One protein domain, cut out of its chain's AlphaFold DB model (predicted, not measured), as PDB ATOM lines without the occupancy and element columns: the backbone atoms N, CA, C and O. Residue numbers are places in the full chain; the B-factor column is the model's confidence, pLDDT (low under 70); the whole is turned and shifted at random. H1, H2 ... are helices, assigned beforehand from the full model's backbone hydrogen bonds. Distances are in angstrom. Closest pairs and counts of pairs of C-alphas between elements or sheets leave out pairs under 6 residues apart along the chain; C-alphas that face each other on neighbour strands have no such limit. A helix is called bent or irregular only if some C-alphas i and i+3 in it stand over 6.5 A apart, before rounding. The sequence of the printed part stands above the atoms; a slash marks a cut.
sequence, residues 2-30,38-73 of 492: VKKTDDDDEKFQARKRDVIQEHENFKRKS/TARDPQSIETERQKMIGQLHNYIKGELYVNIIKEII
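AT A GLANCE: This is residues 2 to 30 and 38 to 73 of the 492 residues of a protein of Rotaria sp. Silwood2 (UniProt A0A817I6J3). What shape do these coordinates make? Two long helices, H1 and H2, stand clear of each other in an open, elongated shape, and the unnamed stretch that follows H2 begins in the gap between the last turn of H2 and H1. What sticks out? Residues 38 to 55 stand free, of which 42 to 55 belong to H2. What is the make-up? The printed part has 65 residues with two named helices, H1 then H2, and no named strand, and its class is all helix. How tightly is it folded? It is only just loose, close to extended, with a radius of gyration of the C-alphas of 16.1 A and spans of 51 by 26 by 19 A.

HOW THE PARTS SIT: Do the two helices meet? H1, residues 9 to 28, and H2, residues 42 to 61, are apart, with no C-alpha of the one within 8 A of the other. How do their backbones run? In H1 and H2 every O i to N i+4 pair is within hydrogen-bond range, and neither helix is bent.

IN THESE COORDINATES: Where is H1? It runs 28.8 A from C-alpha 9 at (317.993, 158.718, 171.402) to C-alpha 28 at (294.887, 175.431, 167.186). Where is H2? It runs 28.2 A from C-alpha 42 at (282.426, 182.873, 196.221) to C-alpha 61 at (306.821, 173.342, 185.730).

THE WHOLE: How far does it reach? The C-alphas of Asp 9 and Asp 41, the two farthest apart, are 50.8 A apart. Is the printed part unbroken? Residues 31 to 37 are not printed, and C-alphas 30 and 38 are 21.2 A apart across this cut, which falls in the link from H1 to H2. Where is confidence low? The mean pLDDT of the printed part is 74.6, and 15 residues are under 70, among them residues 38 to 45.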
ATOM      1  N   VAL A   2     317.170 170.671 174.046       64.94
ATOM      2  CA  VAL A   2     318.485 170.033 174.255       64.94
ATOM      3  C   VAL A   2     318.269 168.610 174.782       64.94
ATOM      4  O   VAL A   2     317.351 168.379 175.572       64.94
ATOM      5  N   LYS A   3     319.072 167.648 174.317       68.00
ATOM      6  CA  LYS A   3     319.053 166.264 174.814       68.00
ATOM      7  C   LYS A   3     319.575 166.250 176.253       68.00
ATOM      8  O   LYS A   3     320.652 166.794 176.495       68.00
ATOM      9  N   LYS A   4     318.820 165.689 177.205       74.25
ATOM     10  CA  LYS A   4     319.305 165.574 178.589       74.25
ATOM     11  C   LYS A   4     320.430 164.543 178.641       74.25
ATOM     12  O   LYS A   4     320.476 163.628 177.823       74.25
ATOM     13  N   THR A   5     321.314 164.683 179.623       69.25
ATOM     14  CA  THR A   5     322.471 163.801 179.835       69.25
ATOM     15  C   THR A   5     322.081 162.326 179.970       69.25
ATOM     16  O   THR A   5     322.838 161.463 179.537       69.25
ATOM     17  N   ASP A   6     320.876 162.058 180.481       75.00
ATOM     18  CA  ASP A   6     320.361 160.709 180.749       75.00
ATOM     19  C   ASP A   6     319.358 160.212 179.685       75.00
ATOM     20  O   ASP A   6     318.806 159.114 179.807       75.00
ATOM     21  N   ASP A   7     319.087 161.011 178.645       76.50
ATOM     22  CA  ASP A   7     318.196 160.605 177.558       76.50
ATOM     23  C   ASP A   7     318.941 159.677 176.587       76.50
ATOM     24  O   ASP A   7     319.980 160.033 176.026       76.50
ATOM     25  N   ASP A   8     318.364 158.515 176.289       85.88
ATOM     26  CA  ASP A   8     318.700 157.784 175.066       85.88
ATOM     27  C   ASP A   8     318.063 158.472 173.836       85.88
ATOM     28  O   ASP A   8     317.240 159.389 173.949       85.88
ATOM     29  N   ASP A   9     318.492 158.086 172.631       84.00
ATOM     30  CA  ASP A   9     317.993 158.718 171.402       84.00
ATOM     31  C   ASP A   9     316.489 158.495 171.199       84.00
ATOM     32  O   ASP A   9     315.801 159.394 170.711       84.00
ATOM     33  N   GLU A  10     315.944 157.352 171.620       86.00
ATOM     34  CA  GLU A  10     314.511 157.067 171.496       86.00
ATOM     35  C   GLU A  10     313.669 157.972 172.400       86.00
ATOM     36  O   GLU A  10     312.693 158.568 171.932       86.00
ATOM     37  N   LYS A  11     314.067 158.154 173.664       83.38
ATOM     38  CA  LYS A  11     313.414 159.064 174.617       83.38
ATOM     39  C   LYS A  11     313.488 160.512 174.159       83.38
ATOM     40  O   LYS A  11     312.496 161.236 174.263       83.38
ATOM     41  N   PHE A  12     314.623 160.931 173.599       82.44
ATOM     42  CA  PHE A  12     314.758 162.275 173.045       82.44
ATOM     43  C   PHE A  12     313.813 162.500 171.856       82.44
ATOM     44  O   PHE A  12     313.126 163.523 171.801       82.44
ATOM     45  N   GLN A  13     313.720 161.543 170.924       84.31
ATOM     46  CA  GLN A  13     312.805 161.649 169.780       84.31
ATOM     47  C   GLN A  13     311.330 161.540 170.187       84.31
ATOM     48  O   GLN A  13     310.485 162.200 169.582       84.31
ATOM     49  N   ALA A  14     310.996 160.737 171.202       85.75
ATOM     50  CA  ALA A  14     309.650 160.676 171.770       85.75
ATOM     51  C   ALA A  14     309.241 162.037 172.351       85.75
ATOM     52  O   ALA A  14     308.286 162.636 171.865       85.75
ATOM     53  N   ARG A  15     310.052 162.604 173.252       83.00
ATOM     54  CA  ARG A  15     309.812 163.943 173.809       83.00
ATOM     55  C   ARG A  15     309.717 165.023 172.737       83.00
ATOM     56  O   ARG A  15     308.885 165.917 172.833       83.00
ATOM     57  N   LYS A  16     310.555 164.951 171.699       83.81
ATOM     58  CA  LYS A  16     310.518 165.912 170.593       83.81
ATOM     59  C   LYS A  16     309.184 165.847 169.849       83.81
ATOM     60  O   LYS A  16     308.644 166.892 169.497       83.81
ATOM     61  N   ARG A  17     308.648 164.641 169.617       86.50
ATOM     62  CA  ARG A  17     307.319 164.455 169.013       86.50
ATOM     63  C   ARG A  17     306.218 165.012 169.908       86.50
ATOM     64  O   ARG A  17     305.371 165.733 169.395       86.50
ATOM     65  N   ASP A  18     306.282 164.756 171.210       85.38
ATOM     66  CA  ASP A  18     305.289 165.254 172.167       85.38
ATOM     67  C   ASP A  18     305.279 166.790 172.224       85.38
ATOM     68  O   ASP A  18     304.217 167.404 172.158       85.38
ATOM     69  N   VAL A  19     306.457 167.428 172.240       82.88
ATOM     70  CA  VAL A  19     306.589 168.896 172.186       82.88
ATOM     71  C   VAL A  19     306.024 169.463 170.883       82.88
ATOM     72  O   VAL A  19     305.311 170.463 170.914       82.88
ATOM     73  N   ILE A  20     306.317 168.842 169.734       83.31
ATOM     74  CA  ILE A  20     305.777 169.285 168.438       83.31
ATOM     75  C   ILE A  20     304.250 169.152 168.424       83.31
ATOM     76  O   ILE A  20     303.562 170.078 168.002       83.31
ATOM     77  N   GLN A  21     303.722 168.026 168.905       86.00
ATOM     78  CA  GLN A  21     302.286 167.775 168.944       86.00
ATOM     79  C   GLN A  21     301.564 168.787 169.841       86.00
ATOM     80  O   GLN A  21     300.551 169.349 169.425       86.00
ATOM     81  N   GLU A  22     302.093 169.062 171.035       81.88
ATOM     82  CA  GLU A  22     301.514 170.065 171.932       81.88
ATOM     83  C   GLU A  22     301.654 171.490 171.396       81.88
ATOM     84  O   GLU A  22     300.714 172.275 171.486       81.88
ATOM     85  N   HIS A  23     302.769 171.831 170.750       80.94
ATOM     86  CA  HIS A  23     302.921 173.133 170.102       80.94
ATOM     87  C   HIS A  23     301.862 173.358 169.009       80.94
ATOM     88  O   HIS A  23     301.273 174.437 168.912       80.94
ATOM     89  N   GLU A  24     301.570 172.331 168.210       81.38
ATOM     90  CA  GLU A  24     300.497 172.387 167.215       81.38
ATOM     91  C   GLU A  24     299.103 172.435 167.863       81.38
ATOM     92  O   GLU A  24     298.215 173.125 167.360       81.38
ATOM     93  N   ASN A  25     298.905 171.775 169.010       81.38
ATOM     94  CA  ASN A  25     297.673 171.905 169.792       81.38
ATOM     95  C   ASN A  25     297.481 173.343 170.306       81.38
ATOM     96  O   ASN A  25     296.368 173.868 170.221       81.38
ATOM     97  N   PHE A  26     298.548 174.002 170.768       74.75
ATOM     98  CA  PHE A  26     298.515 175.410 171.171       74.75
ATOM     99  C   PHE A  26     298.188 176.346 170.021       74.75
ATOM    100  O   PHE A  26     297.375 177.233 170.208       74.75
ATOM    101  N   LYS A  27     298.752 176.143 168.824       73.81
ATOM    102  CA  LYS A  27     298.395 176.964 167.653       73.81
ATOM    103  C   LYS A  27     296.921 176.847 167.264       73.81
ATOM    104  O   LYS A  27     296.365 177.779 166.693       73.81
ATOM    105  N   ARG A  28     296.302 175.686 167.510       76.75
ATOM    106  CA  ARG A  28     294.887 175.431 167.186       76.75
ATOM    107  C   ARG A  28     293.923 176.037 168.203       76.75
ATOM    108  O   ARG A  28     292.802 176.375 167.831       76.75
ATOM    109  N   LYS A  29     294.325 176.148 169.469       69.44
ATOM    110  CA  LYS A  29     293.574 176.883 170.494       69.44
ATOM    111  C   LYS A  29     293.895 178.374 170.313       69.44
ATOM    112  O   LYS A  29     295.056 178.729 170.194       69.44
ATOM    113  N   SER A  30     292.895 179.252 170.206       47.84
ATOM    114  CA  SER A  30     293.160 180.698 170.046       47.84
ATOM    115  C   SER A  30     294.126 181.203 171.138       47.84
ATOM    116  O   SER A  30     293.991 180.768 172.280       47.84
ATOM    117  N   THR A  38     285.592 187.965 187.299       43.91
ATOM    118  CA  THR A  38     284.657 189.050 187.622       43.91
ATOM    119  C   THR A  38     283.301 188.491 188.075       43.91
ATOM    120  O   THR A  38     282.552 187.865 187.333       43.91
ATOM    121  N   ALA A  39     283.008 188.700 189.365       47.50
ATOM    122  CA  ALA A  39     281.698 188.607 190.023       47.50
ATOM    123  C   ALA A  39     280.789 187.397 189.685       47.50
ATOM    124  O   ALA A  39     279.732 187.541 189.067       47.50
ATOM    125  N   ARG A  40     281.112 186.215 190.225       52.19
ATOM    126  CA  ARG A  40     280.140 185.137 190.511       52.19
ATOM    127  C   ARG A  40     280.407 184.544 191.896       52.19
ATOM    128  O   ARG A  40     281.452 184.797 192.471       52.19
ATOM    129  N   ASP A  41     279.422 183.829 192.434       64.12
ATOM    130  CA  ASP A  41     279.424 183.090 193.710       64.12
ATOM    131  C   ASP A  41     280.833 182.766 194.295       64.12
ATOM    132  O   ASP A  41     281.640 182.141 193.597       64.12
ATOM    133  N   PRO A  42     281.134 183.126 195.565       62.25
ATOM    134  CA  PRO A  42     282.426 182.873 196.221       62.25
ATOM    135  C   PRO A  42     282.980 181.449 196.069       62.25
ATOM    136  O   PRO A  42     284.193 181.257 195.985       62.25
ATOM    137  N   GLN A  43     282.109 180.441 196.008       64.06
ATOM    138  CA  GLN A  43     282.517 179.039 195.888       64.06
ATOM    139  C   GLN A  43     282.939 178.665 194.452       64.06
ATOM    140  O   GLN A  43     283.821 177.824 194.245       64.06
ATOM    141  N   SER A  44     282.364 179.347 193.459       65.62
ATOM    142  CA  SER A  44     282.779 179.277 192.054       65.62
ATOM    143  C   SER A  44     284.140 179.947 191.846       65.62
ATOM    144  O   SER A  44     284.979 179.391 191.140       65.62
ATOM    145  N   ILE A  45     284.392 181.080 192.517       67.75
ATOM    146  CA  ILE A  45     285.667 181.817 192.440       67.75
ATOM    147  C   ILE A  45     286.835 180.954 192.914       67.75
ATOM    148  O   ILE A  45     287.849 180.865 192.226       67.75
ATOM    149  N   GLU A  46     286.715 180.296 194.068       71.62
ATOM    150  CA  GLU A  46     287.819 179.476 194.584       71.62
ATOM    151  C   GLU A  46     288.087 178.267 193.672       71.62
ATOM    152  O   GLU A  46     289.239 177.916 193.431       71.62
ATOM    153  N   THR A  47     287.049 177.679 193.074       76.19
ATOM    154  CA  THR A  47     287.206 176.571 192.118       76.19
ATOM    155  C   THR A  47     287.926 177.016 190.839       76.19
ATOM    156  O   THR A  47     288.848 176.339 190.374       76.19
ATOM    157  N   GLU A  48     287.548 178.166 190.274       72.62
ATOM    158  CA  GLU A  48     288.219 178.742 189.102       72.62
ATOM    159  C   GLU A  48     289.655 179.162 189.415       72.62
ATOM    160  O   GLU A  48     290.566 178.872 188.636       72.62
ATOM    161  N   ARG A  49     289.889 179.749 190.591       73.69
ATOM    162  CA  ARG A  49     291.223 180.095 191.083       73.69
ATOM    163  C   ARG A  49     292.116 178.862 191.204       73.69
ATOM    164  O   ARG A  49     293.249 178.894 190.733       73.69
ATOM    165  N   GLN A  50     291.627 177.765 191.783       78.94
ATOM    166  CA  GLN A  50     292.390 176.515 191.883       78.94
ATOM    167  C   GLN A  50     292.709 175.929 190.503       78.94
ATOM    168  O   GLN A  50     293.826 175.468 190.266       78.94
ATOM    169  N   LYS A  51     291.760 175.996 189.562       77.69
ATOM    170  CA  LYS A  51     291.980 175.562 188.177       77.69
ATOM    171  C   LYS A  51     293.054 176.407 187.483       77.69
ATOM    172  O   LYS A  51     293.954 175.841 186.865       77.69
ATOM    173  N   MET A  52     293.001 177.728 187.643       75.75
ATOM    174  CA  MET A  52     293.990 178.662 187.104       75.75
ATOM    175  C   MET A  52     295.376 178.429 187.708       75.75
ATOM    176  O   MET A  52     296.349 178.310 186.969       75.75
ATOM    177  N   ILE A  53     295.470 178.291 189.035       78.75
ATOM    178  CA  ILE A  53     296.725 177.956 189.725       78.75
ATOM    179  C   ILE A  53     297.277 176.636 189.187       78.75
ATOM    180  O   ILE A  53     298.464 176.555 188.884       78.75
ATOM    181  N   GLY A  54     296.430 175.618 189.013       79.81
ATOM    182  CA  GLY A  54     296.824 174.340 188.425       79.81
ATOM    183  C   GLY A  54     297.357 174.475 186.993       79.81
ATOM    184  O   GLY A  54     298.380 173.879 186.659       79.81
ATOM    185  N   GLN A  55     296.710 175.285 186.152       76.56
ATOM    186  CA  GLN A  55     297.165 175.548 184.783       76.56
ATOM    187  C   GLN A  55     298.483 176.331 184.748       76.56
ATOM    188  O   GLN A  55     299.413 175.897 184.072       76.56
ATOM    189  N   LEU A  56     298.611 177.408 185.529       75.75
ATOM    190  CA  LEU A  56     299.861 178.164 185.672       75.75
ATOM    191  C   LEU A  56     301.001 177.264 186.159       75.75
ATOM    192  O   LEU A  56     302.096 177.294 185.606       75.75
ATOM    193  N   HIS A  57     300.737 176.394 187.137       79.56
ATOM    194  CA  HIS A  57     301.726 175.433 187.623       79.56
ATOM    195  C   HIS A  57     302.209 174.495 186.512       79.56
ATOM    196  O   HIS A  57     303.400 174.198 186.434       79.56
ATOM    197  N   ASN A  58     301.302 174.053 185.638       77.00
ATOM    198  CA  ASN A  58     301.645 173.219 184.491       77.00
ATOM    199  C   ASN A  58     302.445 173.986 183.434       77.00
ATOM    200  O   ASN A  58     303.384 173.420 182.882       77.00
ATOM    201  N   TYR A  59     302.127 175.255 183.174       74.75
ATOM    202  CA  TYR A  59     302.905 176.088 182.252       74.75
ATOM    203  C   TYR A  59     304.319 176.363 182.766       74.75
ATOM    204  O   TYR A  59     305.268 176.302 181.991       74.75
ATOM    205  N   ILE A  60     304.463 176.587 184.075       69.31
ATOM    206  CA  ILE A  60     305.745 176.914 184.709       69.31
ATOM    207  C   ILE A  60     306.620 175.667 184.904       69.31
ATOM    208  O   ILE A  60     307.826 175.719 184.683       69.31
ATOM    209  N   LYS A  61     306.045 174.539 185.344       71.31
ATOM    210  CA  LYS A  61     306.821 173.342 185.730       71.31
ATOM    211  C   LYS A  61     306.724 172.175 184.757       71.31
ATOM    212  O   LYS A  61     307.499 171.226 184.867       71.31
ATOM    213  N   GLY A  62     305.763 172.193 183.839       75.25
ATOM    214  CA  GLY A  62     305.555 171.100 182.902       75.25
ATOM    215  C   GLY A  62     306.670 171.047 181.864       75.25
ATOM    216  O   GLY A  62     306.849 171.976 181.083       75.25
ATOM    217  N   GLU A  63     307.388 169.927 181.813       71.69
ATOM    218  CA  GLU A  63     308.557 169.745 180.942       71.69
ATOM    219  C   GLU A  63     308.270 170.029 179.454       71.69
ATOM    220  O   GLU A  63     309.121 170.567 178.744       71.69
ATOM    221  N   LEU A  64     307.066 169.693 178.982       72.94
ATOM    222  CA  LEU A  64     306.631 169.987 177.615       72.94
ATOM    223  C   LEU A  64     306.428 171.492 177.399       72.94
ATOM    224  O   LEU A  64     306.921 172.043 176.417       72.94
ATOM    225  N   TYR A  65     305.748 172.158 178.335       71.75
ATOM    226  CA  TYR A  65     305.349 173.561 178.227       71.75
ATOM    227  C   TYR A  65     306.535 174.523 178.318       71.75
ATOM    228  O   TYR A  65     306.587 175.470 177.540       71.75
ATOM    229  N   VAL A  66     307.542 174.228 179.148       69.38
ATOM    230  CA  VAL A  66     308.779 175.031 179.268       69.38
ATOM    231  C   VAL A  66     309.562 175.113 177.945       69.38
ATOM    232  O   VAL A  66     310.319 176.048 177.722       69.38
ATOM    233  N   ASN A  67     309.380 174.151 177.031       70.25
ATOM    234  CA  ASN A  67     310.015 174.174 175.706       70.25
ATOM    235  C   ASN A  67     309.182 174.899 174.632       70.25
ATOM    236  O   ASN A  67     309.648 175.042 173.500       70.25
ATOM    237  N   ILE A  68     307.947 175.290 174.955       74.06
ATOM    238  CA  ILE A  68     306.969 175.855 174.016       74.06
ATOM    239  C   ILE A  68     306.662 177.312 174.369       74.06
ATOM    240  O   ILE A  68     306.631 178.169 173.486       74.06
ATOM    241  N   ILE A  69     306.414 177.575 175.650       75.19
ATOM    242  CA  ILE A  69     306.008 178.870 176.183       75.19
ATOM    243  C   ILE A  69     307.262 179.703 176.427       75.19
ATOM    244  O   ILE A  69     308.162 179.282 177.148       75.19
ATOM    245  N   LYS A  70     307.317 180.880 175.800       74.50
ATOM    246  CA  LYS A  70     308.442 181.816 175.930       74.50
ATOM    247  C   LYS A  70     308.242 182.841 177.040       74.50
ATOM    248  O   LYS A  70     309.215 183.273 177.637       74.50
ATOM    249  N   GLU A  71     306.995 183.229 177.280       79.00
ATOM    250  CA  GLU A  71     306.630 184.327 178.166       79.00
ATOM    251  C   GLU A  71     305.252 184.050 178.772       79.00
ATOM    252  O   GLU A  71     304.372 183.493 178.108       79.00
ATOM    253  N   ILE A  72     305.083 184.421 180.041       79.31
ATOM    254  CA  ILE A  72     303.810 184.371 180.760       79.31
ATOM    255  C   ILE A  72     303.606 185.748 181.386       79.31
ATOM    256  O   ILE A  72     304.372 186.137 182.263       79.31
ATOM    257  N   ILE A  73     302.565 186.460 180.956       81.31
ATOM    258  CA  ILE A  73     302.219 187.782 181.488       81.31
ATOM    259  C   ILE A  73     301.091 187.615 182.507       81.31
ATOM    260  O   ILE A  73     300.042 187.047 182.194       81.31
TER     261      ILE A  73